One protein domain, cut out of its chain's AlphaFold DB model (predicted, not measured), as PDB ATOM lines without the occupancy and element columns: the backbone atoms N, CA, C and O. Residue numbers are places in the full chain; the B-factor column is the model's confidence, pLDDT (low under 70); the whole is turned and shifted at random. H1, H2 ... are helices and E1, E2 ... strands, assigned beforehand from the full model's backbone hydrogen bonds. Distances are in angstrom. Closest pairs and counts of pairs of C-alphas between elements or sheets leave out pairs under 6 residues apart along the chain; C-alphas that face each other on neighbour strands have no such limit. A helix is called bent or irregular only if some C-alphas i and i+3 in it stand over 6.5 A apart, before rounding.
ATOM      1  N   LEU A  58      53.957  38.159 144.967       88.00
ATOM      2  CA  LEU A  58      55.327  37.863 145.364       88.00
ATOM      3  C   LEU A  58      55.482  36.353 145.499       88.00
ATOM      4  O   LEU A  58      55.084  35.765 146.505       88.00
ATOM      5  N   ALA A  59      56.077  35.725 144.490       85.88
ATOM      6  CA  ALA A  59      56.403  34.310 144.533       85.88
ATOM      7  C   ALA A  59      57.798  34.103 145.115       85.88
ATOM      8  O   ALA A  59      58.766  34.738 144.695       85.88
ATOM      9  N   LEU A  60      57.925  33.184 146.064       79.12
ATOM     10  CA  LEU A  60      59.233  32.768 146.538       79.12
ATOM     11  C   LEU A  60      59.989  32.041 145.396       79.12
ATOM     12  O   LEU A  60      59.451  31.105 144.800       79.12
ATOM     13  N   LYS A  61      61.218  32.478 145.082       72.62
ATOM     14  CA  LYS A  61      62.139  31.933 144.054       72.62
ATOM     15  C   LYS A  61      63.610  32.025 144.548       72.62
ATOM     16  O   LYS A  61      64.058  33.059 145.034       72.62
ATOM     17  N   GLY A  62      64.379  30.934 144.466       68.06
ATOM     18  CA  GLY A  62      65.666  30.796 145.174       68.06
ATOM     19  C   GLY A  62      65.579  31.033 146.694       68.06
ATOM     20  O   GLY A  62      64.798  30.410 147.404       68.06
ATOM     21  N   THR A  63      66.401  31.957 147.181       65.81
ATOM     22  CA  THR A  63      66.462  32.397 148.584       65.81
ATOM     23  C   THR A  63      65.661  33.680 148.850       65.81
ATOM     24  O   THR A  63      65.803  34.279 149.915       65.81
ATOM     25  N   GLY A  64      64.840  34.143 147.899       71.31
ATOM     26  CA  GLY A  64      64.116  35.413 148.006       71.31
ATOM     27  C   GLY A  64      62.747  35.410 147.327       71.31
ATOM     28  O   GLY A  64      62.293  34.397 146.807       71.31
ATOM     29  N   PHE A  65      62.074  36.561 147.347       76.12
ATOM     30  CA  PHE A  65      60.832  36.777 146.601       76.12
ATOM     31  C   PHE A  65      61.118  37.422 145.246       76.12
ATOM     32  O   PHE A  65      62.051  38.217 145.113       76.12
ATOM     33  N   ALA A  66      60.277  37.104 144.270       77.38
ATOM     34  CA  ALA A  66      60.231  37.726 142.958       77.38
ATOM     35  C   ALA A  66      58.799  38.178 142.645       77.38
ATOM     36  O   ALA A  66      57.837  37.526 143.057       77.38
ATOM     37  N   LEU A  67      58.667  39.289 141.918       79.88
ATOM     38  CA  LEU A  67      57.373  39.739 141.406       79.88
ATOM     39  C   LEU A  67      56.998  38.907 140.181       79.88
ATOM     40  O   LEU A  67      57.822  38.722 139.279       79.88
ATOM     41  N   VAL A  68      55.760  38.421 140.164       78.81
ATOM     42  CA  VAL A  68      55.187  37.684 139.037       78.81
ATOM     43  C   VAL A  68      54.280  38.623 138.253       78.81
ATOM     44  O   VAL A  68      53.330  39.166 138.811       78.81
ATOM     45  N   GLU A  69      54.572  38.807 136.967       67.19
ATOM     46  CA  GLU A  69      53.746  39.588 136.047       67.19
ATOM     47  C   GLU A  69      53.224  38.672 134.930       67.19
ATOM     48  O   GLU A  69      54.006  38.120 134.157       67.19
ATOM     49  N   GLY A  70      51.900  38.501 134.863       58.97
ATOM     50  CA  GLY A  70      51.225  37.690 133.843       58.97
ATOM     51  C   GLY A  70      51.186  36.177 134.109       58.97
ATOM     52  O   GLY A  70      51.680  35.670 135.114       58.97
ATOM     53  N   GLU A  71      50.543  35.458 133.182       49.59
ATOM     54  CA  GLU A  71      50.329  33.999 133.228       49.59
ATOM     55  C   GLU A  71      51.589  33.202 132.829       49.59
ATOM     56  O   GLU A  71      51.737  32.028 133.165       49.59
ATOM     57  N   TYR A  72      52.547  33.872 132.180       47.97
ATOM     58  CA  TYR A  72      53.836  33.326 131.775       47.97
ATOM     59  C   TYR A  72      54.950  34.024 132.552       47.97
ATOM     60  O   TYR A  72      55.320  35.128 132.190       47.97
ATOM     61  N   ASP A  73      55.430  33.374 133.618       50.84
ATOM     62  CA  ASP A  73      56.705  33.484 134.365       50.84
ATOM     63  C   ASP A  73      57.774  34.533 133.899       50.84
ATOM     64  O   ASP A  73      58.970  34.234 133.845       50.84
ATOM     65  N   VAL A  74      57.421  35.795 133.610       50.06
ATOM     66  CA  VAL A  74      58.393  36.889 133.435       50.06
ATOM     67  C   VAL A  74      58.800  37.342 134.832       50.06
ATOM     68  O   VAL A  74      58.236  38.252 135.436       50.06
ATOM     69  N   ILE A  75      59.761  36.612 135.391       54.91
ATOM     70  CA  ILE A  75      60.225  36.775 136.764       54.91
ATOM     71  C   ILE A  75      61.065  38.050 136.857       54.91
ATOM     72  O   ILE A  75      62.221  38.101 136.429       54.91
ATOM     73  N   LYS A  76      60.505  39.080 137.487       59.97
ATOM     74  CA  LYS A  76      61.251  40.266 137.903       59.97
ATOM     75  C   LYS A  76      62.036  39.927 139.177       59.97
ATOM     76  O   LYS A  76      61.466  39.584 140.211       59.97
ATOM     77  N   THR A  77      63.366  39.966 139.069       63.44
ATOM     78  CA  THR A  77      64.348  39.572 140.104       63.44
ATOM     79  C   THR A  77      64.171  40.300 141.447       63.44
ATOM     80  O   THR A  77      63.463  41.300 141.539       63.44
ATOM     81  N   THR A  78      64.898  39.870 142.486       62.75
ATOM     82  CA  THR A  78      64.946  40.502 143.824       62.75
ATOM     83  C   THR A  78      65.143  42.026 143.796       62.75
ATOM     84  O   THR A  78      64.656  42.728 144.679       62.75
ATOM     85  N   GLU A  79      65.840  42.562 142.790       68.69
ATOM     86  CA  GLU A  79      66.043  44.008 142.650       68.69
ATOM     87  C   GLU A  79      64.732  44.754 142.362       68.69
ATOM     88  O   GLU A  79      64.475  45.808 142.938       68.69
ATOM     89  N   HIS A  80      63.837  44.153 141.581       71.31
ATOM     90  CA  HIS A  80      62.506  44.703 141.346       71.31
ATOM     91  C   HIS A  80      61.653  44.678 142.614       71.31
ATOM     92  O   HIS A  80      60.892  45.608 142.847       71.31
ATOM     93  N   VAL A  81      61.819  43.675 143.485       73.88
ATOM     94  CA  VAL A  81      61.138  43.644 144.793       73.88
ATOM     95  C   VAL A  81      61.637  44.765 145.709       73.88
ATOM     96  O   VAL A  81      60.851  45.369 146.437       73.88
ATOM     97  N   LYS A  82      62.931  45.108 145.663       77.62
ATOM     98  CA  LYS A  82      63.440  46.274 146.403       77.62
ATOM     99  C   LYS A  82      62.861  47.578 145.866       77.62
ATOM    100  O   LYS A  82      62.477  48.425 146.665       77.62
ATOM    101  N   GLN A  83      62.788  47.733 144.545       79.31
ATOM    102  CA  GLN A  83      62.173  48.902 143.909       79.31
ATOM    103  C   GLN A  83      60.684  48.997 144.249       79.31
ATOM    104  O   GLN A  83      60.203  50.057 144.634       79.31
ATOM    105  N   TYR A  84      59.981  47.873 144.224       81.19
ATOM    106  CA  TYR A  84      58.586  47.750 144.623       81.19
ATOM    107  C   TYR A  84      58.335  48.205 146.065       81.19
ATOM    108  O   TYR A  84      57.440  49.003 146.330       81.19
ATOM    109  N   LEU A  85      59.183  47.778 147.004       84.75
ATOM    110  CA  LEU A  85      59.093  48.191 148.408       84.75
ATOM    111  C   LEU A  85      59.728  49.564 148.687       84.75
ATOM    112  O   LEU A  85      59.628  50.067 149.810       84.75
ATOM    113  N   SER A  86      60.389  50.185 147.705       86.00
ATOM    114  CA  SER A  86      61.131  51.438 147.904       86.00
ATOM    115  C   SER A  86      60.218  52.606 148.272       86.00
ATOM    116  O   SER A  86      60.619  53.460 149.063       86.00
ATOM    117  N   LEU A  87      58.964  52.595 147.800       84.88
ATOM    118  CA  LEU A  87      57.970  53.628 148.096       84.88
ATOM    119  C   LEU A  87      57.678  53.749 149.599       84.88
ATOM    120  O   LEU A  87      57.385  54.835 150.094       84.88
ATOM    121  N   LEU A  88      57.816  52.654 150.349       85.12
ATOM    122  CA  LEU A  88      57.647  52.649 151.804       85.12
ATOM    123  C   LEU A  88      58.813  53.338 152.520       85.12
ATOM    124  O   LEU A  88      58.672  53.757 153.662       85.12
ATOM    125  N   ARG A  89      59.986  53.430 151.883       82.81
ATOM    126  CA  ARG A  89      61.246  53.855 152.514       82.81
ATOM    127  C   ARG A  89      61.617  55.313 152.249       82.81
ATOM    128  O   ARG A  89      62.629  55.769 152.769       82.81
ATOM    129  N   VAL A  90      60.815  56.050 151.480       80.06
ATOM    130  CA  VAL A  90      61.118  57.449 151.121       80.06
ATOM    131  C   VAL A  90      61.016  58.414 152.308       80.06
ATOM    132  O   VAL A  90      61.667  59.452 152.316       80.06
ATOM    133  N   SER A  91      60.208  58.087 153.321       82.31
ATOM    134  CA  SER A  91      60.065  58.878 154.546       82.31
ATOM    135  C   SER A  91      59.701  57.987 155.727       82.31
ATOM    136  O   SER A  91      58.900  57.062 155.592       82.31
ATOM    137  N   ARG A  92      60.241  58.305 156.910       81.00
ATOM    138  CA  ARG A  92      59.908  57.615 158.167       81.00
ATOM    139  C   ARG A  92      58.421  57.722 158.506       81.00
ATOM    140  O   ARG A  92      57.857  56.769 159.034       81.00
ATOM    141  N   GLN A  93      57.800  58.860 158.195       82.12
ATOM    142  CA  GLN A  93      56.371  59.065 158.426       82.12
ATOM    143  C   GLN A  93      55.545  58.095 157.576       82.12
ATOM    144  O   GLN A  93      54.774  57.310 158.118       82.12
ATOM    145  N   LEU A  94      55.777  58.087 156.259       85.25
ATOM    146  CA  LEU A  94      55.070  57.187 155.346       85.25
ATOM    147  C   LEU A  94      55.320  55.727 155.696       85.25
ATOM    148  O   LEU A  94      54.379  54.945 155.695       85.25
ATOM    149  N   TYR A  95      56.553  55.365 156.056       88.12
ATOM    150  CA  TYR A  95      56.862  54.008 156.489       88.12
ATOM    151  C   TYR A  95      55.963  53.565 157.650       88.12
ATOM    152  O   TYR A  95      55.378  52.488 157.591       88.12
ATOM    153  N   ARG A  96      55.794  54.398 158.684       86.38
ATOM    154  CA  ARG A  96      54.935  54.066 159.835       86.38
ATOM    155  C   ARG A  96      53.465  53.904 159.447       86.38
ATOM    156  O   ARG A  96      52.804  53.024 159.985       86.38
ATOM    157  N   GLU A  97      52.978  54.715 158.513       85.88
ATOM    158  CA  GLU A  97      51.592  54.653 158.031       85.88
ATOM    159  C   GLU A  97      51.345  53.437 157.120       85.88
ATOM    160  O   GLU A  97      50.254  52.874 157.116       85.88
ATOM    161  N   THR A  98      52.351  53.016 156.344       90.69
ATOM    162  CA  THR A  98      52.136  52.148 155.169       90.69
ATOM    163  C   THR A  98      52.885  50.817 155.212       90.69
ATOM    164  O   THR A  98      52.668  49.971 154.348       90.69
ATOM    165  N   ALA A  99      53.724  50.564 156.225       91.50
ATOM    166  CA  ALA A  99      54.534  49.340 156.319       91.50
ATOM    167  C   ALA A  99      53.717  48.036 156.322       91.50
ATOM    168  O   ALA A  99      54.263  46.975 156.011       91.50
ATOM    169  N   LEU A 100      52.429  48.097 156.674       94.00
ATOM    170  CA  LEU A 100      51.528  46.945 156.658       94.00
ATOM    171  C   LEU A 100      50.836  46.731 155.304       94.00
ATOM    172  O   LEU A 100      50.388  45.617 155.043       94.00
ATOM    173  N   LEU A 101      50.798  47.737 154.422       93.56
ATOM    174  CA  LEU A 101      50.083  47.653 153.143       93.56
ATOM    175  C   LEU A 101      50.551  46.502 152.243       93.56
ATOM    176  O   LEU A 101      49.682  45.815 151.710       93.56
ATOM    177  N   PRO A 102      51.859  46.190 152.111       92.38
ATOM    178  CA  PRO A 102      52.273  45.026 151.327       92.38
ATOM    179  C   PRO A 102      51.684  43.721 151.862       92.38
ATOM    180  O   PRO A 102      51.309  42.851 151.093       92.38
ATOM    181  N   TYR A 103      51.558  43.575 153.181       93.50
ATOM    182  CA  TYR A 103      50.978  42.374 153.786       93.50
ATOM    183  C   TYR A 103      49.465  42.293 153.545       93.50
ATOM    184  O   TYR A 103      48.918  41.202 153.392       93.50
ATOM    185  N   GLN A 104      48.797  43.445 153.480       94.69
ATOM    186  CA  GLN A 104      47.353  43.522 153.282       94.69
ATOM    187  C   GLN A 104      46.935  43.330 151.823       94.69
ATOM    188  O   GLN A 104      45.915  42.701 151.558       94.69
ATOM    189  N   LEU A 105      47.704  43.890 150.890       93.50
ATOM    190  CA  LEU A 105      47.293  44.041 149.494       93.50
ATOM    191  C   LEU A 105      47.988  43.059 148.546       93.50
ATOM    192  O   LEU A 105      47.416  42.705 147.518       93.50
ATOM    193  N   THR A 106      49.194  42.594 148.885       92.88
ATOM    194  CA  THR A 106      49.980  41.688 148.036       92.88
ATOM    195  C   THR A 106      49.696  40.226 148.364       92.88
ATOM    196  O   THR A 106      49.527  39.846 149.523       92.88
ATOM    197  N   THR A 107      49.707  39.382 147.334       92.75
ATOM    198  CA  THR A 107      49.631  37.928 147.477       92.75
ATOM    199  C   THR A 107      51.025  37.329 147.620       92.75
ATOM    200  O   THR A 107      51.864  37.462 146.730       92.75
ATOM    201  N   PHE A 108      51.278  36.627 148.722       91.38
ATOM    202  CA  PHE A 108      52.521  35.888 148.937       91.38
ATOM    203  C   PHE A 108      52.341  34.441 148.491       91.38
ATOM    204  O   PHE A 108      51.595  33.680 149.105       91.38
ATOM    205  N   LYS A 109      53.034  34.055 147.421       88.69
ATOM    206  CA  LYS A 109      52.950  32.720 146.832       88.69
ATOM    207  C   LYS A 109      54.183  31.896 147.184       88.69
ATOM    208  O   LYS A 109      55.316  32.232 146.843       88.69
ATOM    209  N   PHE A 110      53.949  30.770 147.829       84.31
ATOM    210  CA  PHE A 110      54.958  29.809 148.238       84.31
ATOM    211  C   PHE A 110      54.845  28.596 147.314       84.31
ATOM    212  O   PHE A 110      53.825  27.904 147.271       84.31
ATOM    213  N   GLY A 111      55.876  28.405 146.493       73.44
ATOM    214  CA  GLY A 111      55.948  27.307 145.534       73.44
ATOM    215  C   GLY A 111      56.689  26.087 146.075       73.44
ATOM    216  O   GLY A 111      57.281  26.113 147.154       73.44
ATOM    217  N   TYR A 112      56.711  25.032 145.259       61.78
ATOM    218  CA  TYR A 112      57.509  23.833 145.489       61.78
ATOM    219  C   TYR A 112      58.997  24.166 145.358       61.78
ATOM    220  O   TYR A 112      59.581  24.100 144.275       61.78
ATOM    221  N   PHE A 113      59.632  24.535 146.464       55.81
ATOM    222  CA  PHE A 113      61.076  24.446 146.530       55.81
ATOM    223  C   PHE A 113      61.494  23.047 146.888       55.81
ATOM    224  O   PHE A 113      61.174  22.523 147.952       55.81
ATOM    225  N   ARG A 114      62.333  22.500 146.021       48.31
ATOM    226  CA  ARG A 114      63.217  21.399 146.351       48.31
ATOM    227  C   ARG A 114      64.387  21.974 147.150       48.31
ATOM    228  O   ARG A 114      65.494  22.086 146.633       48.31
ATOM    229  N   TYR A 115      64.148  22.406 148.392       48.06
ATOM    230  CA  TYR A 115      65.276  22.492 149.316       48.06
ATOM    231  C   TYR A 115      65.788  21.059 149.470       48.06
ATOM    232  O   TYR A 115      64.984  20.177 149.773       48.06
ATOM    233  N   PRO A 116      67.080  20.783 149.225       49.41
ATOM    234  CA  PRO A 116      67.566  19.408 149.186       49.41
ATOM    235  C   PRO A 116      67.405  18.653 150.520       49.41
ATOM    236  O   PRO A 116      67.585  17.442 150.539       49.41
ATOM    237  N   TRP A 117      67.021  19.339 151.609       53.50
ATOM    238  CA  TRP A 117      66.965  18.784 152.964       53.50
ATOM    239  C   TRP A 117      65.809  19.313 153.845       53.50
ATOM    240  O   TRP A 117      65.858  19.111 155.054       53.50
ATOM    241  N   GLY A 118      64.795  19.996 153.290       54.19
ATOM    242  CA  GLY A 118      63.715  20.629 154.076       54.19
ATOM    243  C   GLY A 118      62.312  20.269 153.585       54.19
ATOM    244  O   GLY A 118      62.110  20.036 152.390       54.19
ATOM    245  N   LYS A 119      61.331  20.216 154.493       59.41
ATOM    246  CA  LYS A 119      59.924  20.046 154.118       59.41
ATOM    247  C   LYS A 119      59.422  21.359 153.502       59.41
ATOM    248  O   LYS A 119      59.750  22.432 153.995       59.41
ATOM    249  N   PRO A 120      58.577  21.313 152.464       57.25
ATOM    250  CA  PRO A 120      57.998  22.508 151.844       57.25
ATOM    251  C   PRO A 120      57.310  23.504 152.813       57.25
ATOM    252  O   PRO A 120      57.294  24.705 152.544       57.25
ATOM    253  N   LEU A 121      56.810  23.032 153.964       63.50
ATOM    254  CA  LEU A 121      56.227  23.873 155.022       63.50
ATOM    255  C   LEU A 121      57.270  24.673 155.826       63.50
ATOM    256  O   LEU A 121      56.925  25.736 156.336       63.50
ATOM    257  N   ASP A 122      58.532  24.238 155.866       75.81
ATOM    258  CA  ASP A 122      59.598  24.891 156.643       75.81
ATOM    259  C   ASP A 122      59.823  26.332 156.165       75.81
ATOM    260  O   ASP A 122      60.141  27.224 156.942       75.81
ATOM    261  N   VAL A 123      59.625  26.602 154.872       78.12
ATOM    262  CA  VAL A 123      59.856  27.943 154.322       78.12
ATOM    263  C   VAL A 123      58.713  28.903 154.638       78.12
ATOM    264  O   VAL A 123      58.947  30.083 154.903       78.12
ATOM    265  N   LEU A 124      57.479  28.397 154.627       85.44
ATOM    266  CA  LEU A 124      56.313  29.145 155.080       85.44
ATOM    267  C   LEU A 124      56.442  29.470 156.575       85.44
ATOM    268  O   LEU A 124      56.220  30.610 156.978       85.44
ATOM    269  N   GLU A 125      56.865  28.490 157.372       87.31
ATOM    270  CA  GLU A 125      57.140  28.646 158.798       87.31
ATOM    271  C   GLU A 125      58.229  29.696 159.053       87.31
ATOM    272  O   GLU A 125      57.978  30.686 159.738       87.31
ATOM    273  N   ILE A 126      59.403  29.562 158.426       85.25
ATOM    274  CA  ILE A 126      60.503  30.535 158.532       85.25
ATOM    275  C   ILE A 126      60.043  31.935 158.116       85.25
ATOM    276  O   ILE A 126      60.421  32.924 158.750       85.25
ATOM    277  N   PHE A 127      59.238  32.056 157.057       88.31
ATOM    278  CA  PHE A 127      58.702  33.348 156.636       88.31
ATOM    279  C   PHE A 127      57.843  33.985 157.729       88.31
ATOM    280  O   PHE A 127      58.037  35.163 158.022       88.31
ATOM    281  N   LEU A 128      56.928  33.226 158.339       91.38
ATOM    282  CA  LEU A 128      56.050  33.720 159.399       91.38
ATOM    283  C   LEU A 128      56.828  34.059 160.676       91.38
ATOM    284  O   LEU A 128      56.596  35.117 161.254       91.38
ATOM    285  N   LEU A 129      57.786  33.220 161.077       90.25
ATOM    286  CA  LEU A 129      58.609  33.438 162.272       90.25
ATOM    287  C   LEU A 129      59.484  34.696 162.165       90.25
ATOM    288  O   LEU A 129      59.732  35.357 163.167       90.25
ATOM    289  N   ASN A 130      59.898  35.093 160.958       88.50
ATOM    290  CA  ASN A 130      60.671  36.319 160.718       88.50
ATOM    291  C   ASN A 130      59.804  37.589 160.571       88.50
ATOM    292  O   ASN A 130      60.214  38.569 159.931       88.50
ATOM    293  N   ARG A 131      58.577  37.588 161.101       90.12
ATOM    294  CA  ARG A 131      57.641  38.716 161.028       90.12
ATOM    295  C   ARG A 131      57.131  39.102 162.403       90.12
ATOM    296  O   ARG A 131      57.066  38.292 163.318       90.12
ATOM    297  N   SER A 132      56.748  40.367 162.544       92.25
ATOM    298  CA  SER A 132      56.064  40.819 163.750       92.25
ATOM    299  C   SER A 132      54.616  40.334 163.767       92.25
ATOM    300  O   SER A 132      54.018  40.064 162.723       92.25
ATOM    301  N   TRP A 133      54.006  40.307 164.953       92.62
ATOM    302  CA  TRP A 133      52.596  39.939 165.092       92.62
ATOM    303  C   TRP A 133      51.670  40.812 164.231       92.62
ATOM    304  O   TRP A 133      50.739  40.307 163.606       92.62
ATOM    305  N   ALA A 134      51.956  42.115 164.138       93.62
ATOM    306  CA  ALA A 134      51.190  43.041 163.306       93.62
ATOM    307  C   ALA A 134      51.293  42.694 161.812       93.62
ATOM    308  O   ALA A 134      50.299  42.773 161.095       93.62
ATOM    309  N   GLN A 135      52.473  42.269 161.349       94.00
ATOM    310  CA  GLN A 135      52.679  41.826 159.968       94.00
ATOM    311  C   GLN A 135      51.942  40.512 159.697       94.00
ATOM    312  O   GLN A 135      51.219  40.425 158.708       94.00
ATOM    313  N   VAL A 136      52.050  39.525 160.596       94.25
ATOM    314  CA  VAL A 136      51.339  38.240 160.468       94.25
ATOM    315  C   VAL A 136      49.824  38.438 160.467       94.25
ATOM    316  O   VAL A 136      49.132  37.879 159.623       94.25
ATOM    317  N   SER A 137      49.312  39.285 161.357       95.12
ATOM    318  CA  SER A 137      47.883  39.618 161.418       95.12
ATOM    319  C   SER A 137      47.402  40.381 160.182       95.12
ATOM    320  O   SER A 137      46.230  40.307 159.828       95.12
ATOM    321  N   SER A 138      48.301  41.116 159.521       96.44
ATOM    322  CA  SER A 138      47.975  41.898 158.326       96.44
ATOM    323  C   SER A 138      48.009  41.084 157.036       96.44
ATOM    324  O   SER A 138      47.412  41.525 156.062       96.44
ATOM    325  N   LEU A 139      48.662  39.915 157.018       95.88
ATOM    326  CA  LEU A 139      48.737  39.030 155.852       95.88
ATOM    327  C   LEU A 139      47.348  38.526 155.442       95.88
ATOM    328  O   LEU A 139      46.803  37.629 156.086       95.88
ATOM    329  N   GLN A 140      46.799  39.067 154.353       96.12
ATOM    330  CA  GLN A 140      45.478  38.660 153.853       96.12
ATOM    331  C   GLN A 140      45.554  37.517 152.842       96.12
ATOM    332  O   GLN A 140      44.736  36.603 152.890       96.12
ATOM    333  N   ASN A 141      46.553  37.543 151.958       94.69
ATOM    334  CA  ASN A 141      46.614  36.649 150.806       94.69
ATOM    335  C   ASN A 141      47.918  35.855 150.810       94.69
ATOM    336  O   ASN A 141      48.972  36.349 150.406       94.69
ATOM    337  N   MET A 142      47.854  34.607 151.264       93.38
ATOM    338  CA  MET A 142      48.954  33.657 151.137       93.38
ATOM    339  C   MET A 142      48.486  32.436 150.361       93.38
ATOM    340  O   MET A 142      47.470  31.829 150.697       93.38
ATOM    341  N   GLU A 143      49.251  32.069 149.342       91.19
ATOM    342  CA  GLU A 143      48.993  30.911 148.498       91.19
ATOM    343  C   GLU A 143      50.136  29.922 148.620       91.19
ATOM    344  O   GLU A 143      51.306  30.280 148.503       91.19
ATOM    345  N   TYR A 144      49.792  28.661 148.807       86.38
ATOM    346  CA  TYR A 144      50.737  27.575 148.928       86.38
ATOM    347  C   TYR A 144      50.369  26.479 147.934       86.38
ATOM    348  O   TYR A 144      49.229  26.016 147.901       86.38
ATOM    349  N   VAL A 145      51.327  26.089 147.093       79.44
ATOM    350  CA  VAL A 145      51.115  25.082 146.049       79.44
ATOM    351  C   VAL A 145      51.862  23.806 146.416       79.44
ATOM    352  O   VAL A 145      53.094  23.773 146.412       79.44
ATOM    353  N   VAL A 146      51.109  22.744 146.702       72.00
ATOM    354  CA  VAL A 146      51.641  21.403 146.961       72.00
ATOM    355  C   VAL A 146      51.634  20.608 145.666       72.00
ATOM    356  O   VAL A 146      50.610  20.512 144.994       72.00
ATOM    357  N   LYS A 147      52.776  20.004 145.333       68.31
ATOM    358  CA  LYS A 147      52.852  18.973 144.300       68.31
ATOM    359  C   LYS A 147      52.591  17.615 144.945       68.31
ATOM    360  O   LYS A 147      53.314  17.240 145.868       68.31
ATOM    361  N   PHE A 148      51.622  16.868 144.427       56.47
ATOM    362  CA  PHE A 148      51.527  15.438 144.693       56.47
ATOM    363  C   PHE A 148      52.304  14.693 143.605       56.47
ATOM    364  O   PHE A 148      51.975  14.792 142.424       56.47
ATOM    365  N   ASP A 149      53.343  13.945 143.985       54.66
ATOM    366  CA  ASP A 149      53.814  12.861 143.122       54.66
ATOM    367  C   ASP A 149      52.844  11.697 143.321       54.66
ATOM    368  O   ASP A 149      52.981  10.882 144.232       54.66
ATOM    369  N   GLY A 150      51.814  11.647 142.478       46.53
ATOM    370  CA  GLY A 150      51.098  10.405 142.257       46.53
ATOM    371  C   GLY A 150      52.080   9.416 141.637       46.53
ATOM    372  O   GLY A 150      52.395   9.521 140.455       46.53
ATOM    373  N   PHE A 151      52.588   8.463 142.419       45.19
ATOM    374  CA  PHE A 151      53.248   7.270 141.883       45.19
ATOM    375  C   PHE A 151      52.192   6.378 141.218       45.19
ATOM    376  O   PHE A 151      51.889   5.299 141.707       45.19
ATOM    377  N   ASN A 152      51.602   6.836 140.118       43.72
ATOM    378  CA  ASN A 152      50.768   6.004 139.268       43.72
ATOM    379  C   ASN A 152      51.390   5.981 137.876       43.72
ATOM    380  O   ASN A 152      51.273   6.916 137.099       43.72
ATOM    381  N   ASN A 153      52.128   4.893 137.663       43.53
ATOM    382  CA  ASN A 153      52.475   4.237 136.411       43.53
ATOM    383  C   ASN A 153      52.682   5.106 135.160       43.53
ATOM    384  O   ASN A 153      51.742   5.531 134.507       43.53
ATOM    385  N   ILE A 154      53.960   5.213 134.786       51.56
ATOM    386  CA  ILE A 154      54.493   5.036 133.428       51.56
ATOM    387  C   ILE A 154      53.598   5.608 132.299       51.56
ATOM    388  O   ILE A 154      52.738   4.912 131.771       51.56
ATOM    389  N   PHE A 155      53.914   6.849 131.905       45.84
ATOM    390  CA  PHE A 155      53.696   7.514 130.599       45.84
ATOM    391  C   PHE A 155      52.855   8.795 130.533       45.84
ATOM    392  O   PHE A 155      52.997   9.504 129.542       45.84
ATOM    393  N   GLU A 156      52.157   9.222 131.585       47.22
ATOM    394  CA  GLU A 156      51.550  10.565 131.613       47.22
ATOM    395  C   GLU A 156      51.757  11.206 132.991       47.22
ATOM    396  O   GLU A 156      51.044  10.928 133.950       47.22
ATOM    397  N   HIS A 157      52.785  12.052 133.128       49.53
ATOM    398  CA  HIS A 157      52.954  12.878 134.327       49.53
ATOM    399  C   HIS A 157      51.939  14.027 134.297       49.53
ATOM    400  O   HIS A 157      52.287  15.171 134.003       49.53
ATOM    401  N   GLU A 158      50.679  13.736 134.606       50.00
ATOM    402  CA  GLU A 158      49.726  14.782 134.952       50.00
ATOM    403  C   GLU A 158      50.044  15.243 136.378       50.00
ATOM    404  O   GLU A 158      49.705  14.602 137.376       50.00
ATOM    405  N   TYR A 159      50.812  16.326 136.487       56.00
ATOM    406  CA  TYR A 159      51.121  16.914 137.781       56.00
ATOM    407  C   TYR A 159      49.838  17.472 138.399       56.00
ATOM    408  O   TYR A 159      49.355  18.529 138.000       56.00
ATOM    409  N   GLN A 160      49.301  16.775 139.400       60.03
ATOM    410  CA  GLN A 160      48.214  17.311 140.205       60.03
ATOM    411  C   GLN A 160      48.786  18.239 141.277       60.03
ATOM    412  O   GLN A 160      49.617  17.853 142.109       60.03
ATOM    413  N   TYR A 161      48.339  19.490 141.230       68.56
ATOM    414  CA  TYR A 161      48.689  20.514 142.200       68.56
ATOM    415  C   TYR A 161      47.493  20.782 143.101       68.56
ATOM    416  O   TYR A 161      46.405  21.093 142.619       68.56
ATOM    417  N   GLU A 162      47.709  20.729 144.411       75.44
ATOM    418  CA  GLU A 162      46.744  21.263 145.365       75.44
ATOM    419  C   GLU A 162      47.183  22.676 145.743       75.44
ATOM    420  O   GLU A 162      48.245  22.892 146.335       75.44
ATOM    421  N   LYS A 163      46.361  23.656 145.369       85.12
ATOM    422  CA  LYS A 163      46.517  25.041 145.804       85.12
ATOM    423  C   LYS A 163      45.729  25.234 147.093       85.12
ATOM    424  O   LYS A 163      44.514  25.063 147.108       85.12
ATOM    425  N   LYS A 164      46.418  25.644 148.155       89.25
ATOM    426  CA  LYS A 164      45.806  26.089 149.409       89.25
ATOM    427  C   LYS A 164      46.013  27.583 149.573       89.25
ATOM    428  O   LYS A 164      47.103  28.090 149.318       89.25
ATOM    429  N   SER A 165      44.978  28.271 150.031       92.50
ATOM    430  CA  SER A 165      45.009  29.710 150.282       92.50
ATOM    431  C   SER A 165      44.561  30.003 151.708       92.50
ATOM    432  O   SER A 165      43.725  29.288 152.256       92.50
ATOM    433  N   GLY A 166      45.112  31.054 152.305       94.38
ATOM    434  CA  GLY A 166      44.744  31.479 153.652       94.38
ATOM    435  C   GLY A 166      45.413  32.783 154.066       94.38
ATOM    436  O   GLY A 166      46.309  33.280 153.385       94.38
ATOM    437  N   THR A 167      44.974  33.328 155.198       96.75
ATOM    438  CA  THR A 167      45.592  34.498 155.836       96.75
ATOM    439  C   THR A 167      46.843  34.097 156.617       96.75
ATOM    440  O   THR A 167      47.068  32.916 156.896       96.75
ATOM    441  N   GLY A 168      47.639  35.077 157.050       94.38
ATOM    442  CA  GLY A 168      48.770  34.822 157.944       94.38
ATOM    443  C   GLY A 168      48.346  34.114 159.224       94.38
ATOM    444  O   GLY A 168      48.973  33.131 159.599       94.38
ATOM    445  N   LEU A 169      47.239  34.536 159.846       95.75
ATOM    446  CA  LEU A 169      46.711  33.895 161.056       95.75
ATOM    447  C   LEU A 169      46.248  32.454 160.815       95.75
ATOM    448  O   LEU A 169      46.478  31.597 161.667       95.75
ATOM    449  N   TYR A 170      45.637  32.176 159.658       95.88
ATOM    450  CA  TYR A 170      45.275  30.811 159.280       95.88
ATOM    451  C   TYR A 170      46.516  29.916 159.225       95.88
ATOM    452  O   TYR A 170      46.545  28.874 159.874       95.88
ATOM    453  N   TRP A 171      47.554  30.335 158.499       93.25
ATOM    454  CA  TRP A 171      48.776  29.542 158.351       93.25
ATOM    455  C   TRP A 171      49.565  29.431 159.654       93.25
ATOM    456  O   TRP A 171      50.098  28.366 159.957       93.25
ATOM    457  N   PHE A 172      49.577  30.492 160.459       93.19
ATOM    458  CA  PHE A 172      50.188  30.500 161.783       93.19
ATOM    459  C   PHE A 172      49.561  29.443 162.701       93.19
ATOM    460  O   PHE A 172      50.273  28.653 163.319       93.19
ATOM    461  N   ALA A 173      48.226  29.367 162.722       93.62
ATOM    462  CA  ALA A 173      47.496  28.341 163.463       93.62
ATOM    463  C   ALA A 173      47.655  26.942 162.843       93.62
ATOM    464  O   ALA A 173      47.820  25.966 163.571       93.62
ATOM    465  N   HIS A 174      47.641  26.837 161.510       91.81
ATOM    466  CA  HIS A 174      47.790  25.574 160.782       91.81
ATOM    467  C   HIS A 174      49.129  24.883 161.073       91.81
ATOM    468  O   HIS A 174      49.186  23.659 161.167       91.81
ATOM    469  N   LEU A 175      50.191  25.670 161.246       90.19
ATOM    470  CA  LEU A 175      51.528  25.196 161.606       90.19
ATOM    471  C   LEU A 175      51.704  24.971 163.119       90.19
ATOM    472  O   LEU A 175      52.749  24.491 163.545       90.19
ATOM    473  N   GLY A 176      50.703  25.303 163.941       91.94
ATOM    474  CA  GLY A 176      50.780  25.168 165.398       91.94
ATOM    475  C   GLY A 176      51.741  26.154 166.072       91.94
ATOM    476  O   GLY A 176      52.204  25.878 167.180       91.94
ATOM    477  N   LEU A 177      52.037  27.287 165.425       91.25
ATOM    478  CA  LEU A 177      52.936  28.318 165.950       91.25
ATOM    479  C   LEU A 177      52.269  29.126 167.066       91.25
ATOM    480  O   LEU A 177      51.050  29.327 167.086       91.25
ATOM    481  N   LYS A 178      53.080  29.640 167.992       90.44
ATOM    482  CA  LYS A 178      52.637  30.505 169.090       90.44
ATOM    483  C   LYS A 178      53.190  31.916 168.915       90.44
ATOM    484  O   LYS A 178      54.304  32.078 168.431       90.44
ATOM    485  N   PRO A 179      52.478  32.966 169.368       86.31
ATOM    486  CA  PRO A 179      52.981  34.341 169.285       86.31
ATOM    487  C   PRO A 179      54.359  34.548 169.936       86.31
ATOM    488  O   PRO A 179      55.092  35.440 169.521       86.31
ATOM    489  N   SER A 180      54.718  33.717 170.924       85.44
ATOM    490  CA  SER A 180      56.044  33.681 171.562       85.44
ATOM    491  C   SER A 180      57.185  33.295 170.623       85.44
ATOM    492  O   SER A 180      58.335  33.591 170.928       85.44
ATOM    493  N   ASP A 181      56.870  32.621 169.521       84.44
ATOM    494  CA  ASP A 181      57.849  32.038 168.604       84.44
ATOM    495  C   ASP A 181      58.283  33.054 167.539       84.44
ATOM    496  O   ASP A 181      59.309  32.883 166.885       84.44
ATOM    497  N   LEU A 182      57.515  34.137 167.374       84.44
ATOM    498  CA  LEU A 182      57.859  35.212 166.457       84.44
ATOM    499  C   LEU A 182      59.168  35.873 166.867       84.44
ATOM    500  O   LEU A 182      59.402  36.163 168.043       84.44
TER     501      LEU A 182
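AT A GLANCE: This is residues 58 to 182 of the 189 residues of an uncharacterized protein of Alternaria tenuissima (UniProt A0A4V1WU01). A strongly twisted sheet of six strands has H4 and H6 over one face of its E4, E5 and E6 part, with H5 packed on H6, while H1 lies beside the meander E1, E2, E3 at the other part. The long hairpin E5 and E6 ends in a loop whose residues 151 to 156 stick out at one end of the long axis; H1 and H2 make a corner toward the other end. The printed part has 125 residues, with six named helices and six named strands in the order E1 E2 E3 H1 H2 H3 E4 H4 H5 E5 E6 H6. The sheet runs E3 E2 E1 E4 E5 E6 and is mixed, and the class is mixed, helices and strands. The whole is only just compact, close to loose, with a radius of gyration of the C-alphas of 16.5 A and spans of 60 by 36 by 24 A.

IN THESE COORDINATES: E1, residues 58 to 61, begins at C-alpha 58 (55.327, 37.863, 145.364). E2 is residues 64 to 69, 16.4 A long, and E3 residues 74 to 76. H1, residues 78 to 89, 16.4 A, is only just irregular: C-alphas 84 and 87 are 6.9 A apart. H2 is residues 92 to 98, H3 101 to 105, E4 107 to 110. H4, residues 120 to 129, is 15.1 A long, and H5 is residues 133 to 138. E5, residues 141 to 148, is 22.6 A long and E6, residues 160 to 166, 19.8 A. H6, residues 168 to 174, ends at C-alpha 174 (47.790, 25.574, 160.782).

HOW THE PARTS SIT: E1, E2 and E3 form a meander, each strand the antiparallel neighbour of the one before; N 66 and O 59 are 2.8 A apart, N 76 and O 67 3.2 A. E1 and E4 are parallel, with N 60 to O 109 at 2.9 A. E4, H4 H5 and E5 form a strand-helix-strand unit, parallel neighbour strands joined through helices, with a right-handed crossover; N 110 to O 143 is 2.8 A. E5 and E6 are an antiparallel hairpin, with N 144 to O 164 at 2.8 A. H1 is on the sheet, over none of its strands; its Thr 78 and Ala 66 of E2 have the closest C-alphas, 5.5 A. H1 and H2 touch only at the corner, Leu 88 to Tyr 95, C-alphas 4.9 A apart. H3 only grazes the sheet and touches H5, closest C-alphas Gln 104 and Ser 138, 5.3 A. H4 lies over E4 at a height over the sheet of 10.3 A, and H6 over E6 at 8.9 A, on the same face. H5 and H6 touch, closest C-alphas Val 136 and Gly 168, 5.0 A. Every O i to N i+4 pair is within hydrogen-bond range in H2, H3, H5 and H6; in H1 5 of 8 are, in H4 5 of 6.

THE WHOLE: The two C-alphas farthest apart, of Gln 93 and Ile 154, are 59.6 A apart. The printed part has no cut, and the link E5 to E6 is long. Mean pLDDT of the printed part is 77.5; residues 62 to 63, 69 to 79, 112 to 121 and 147 to 161 are under 70.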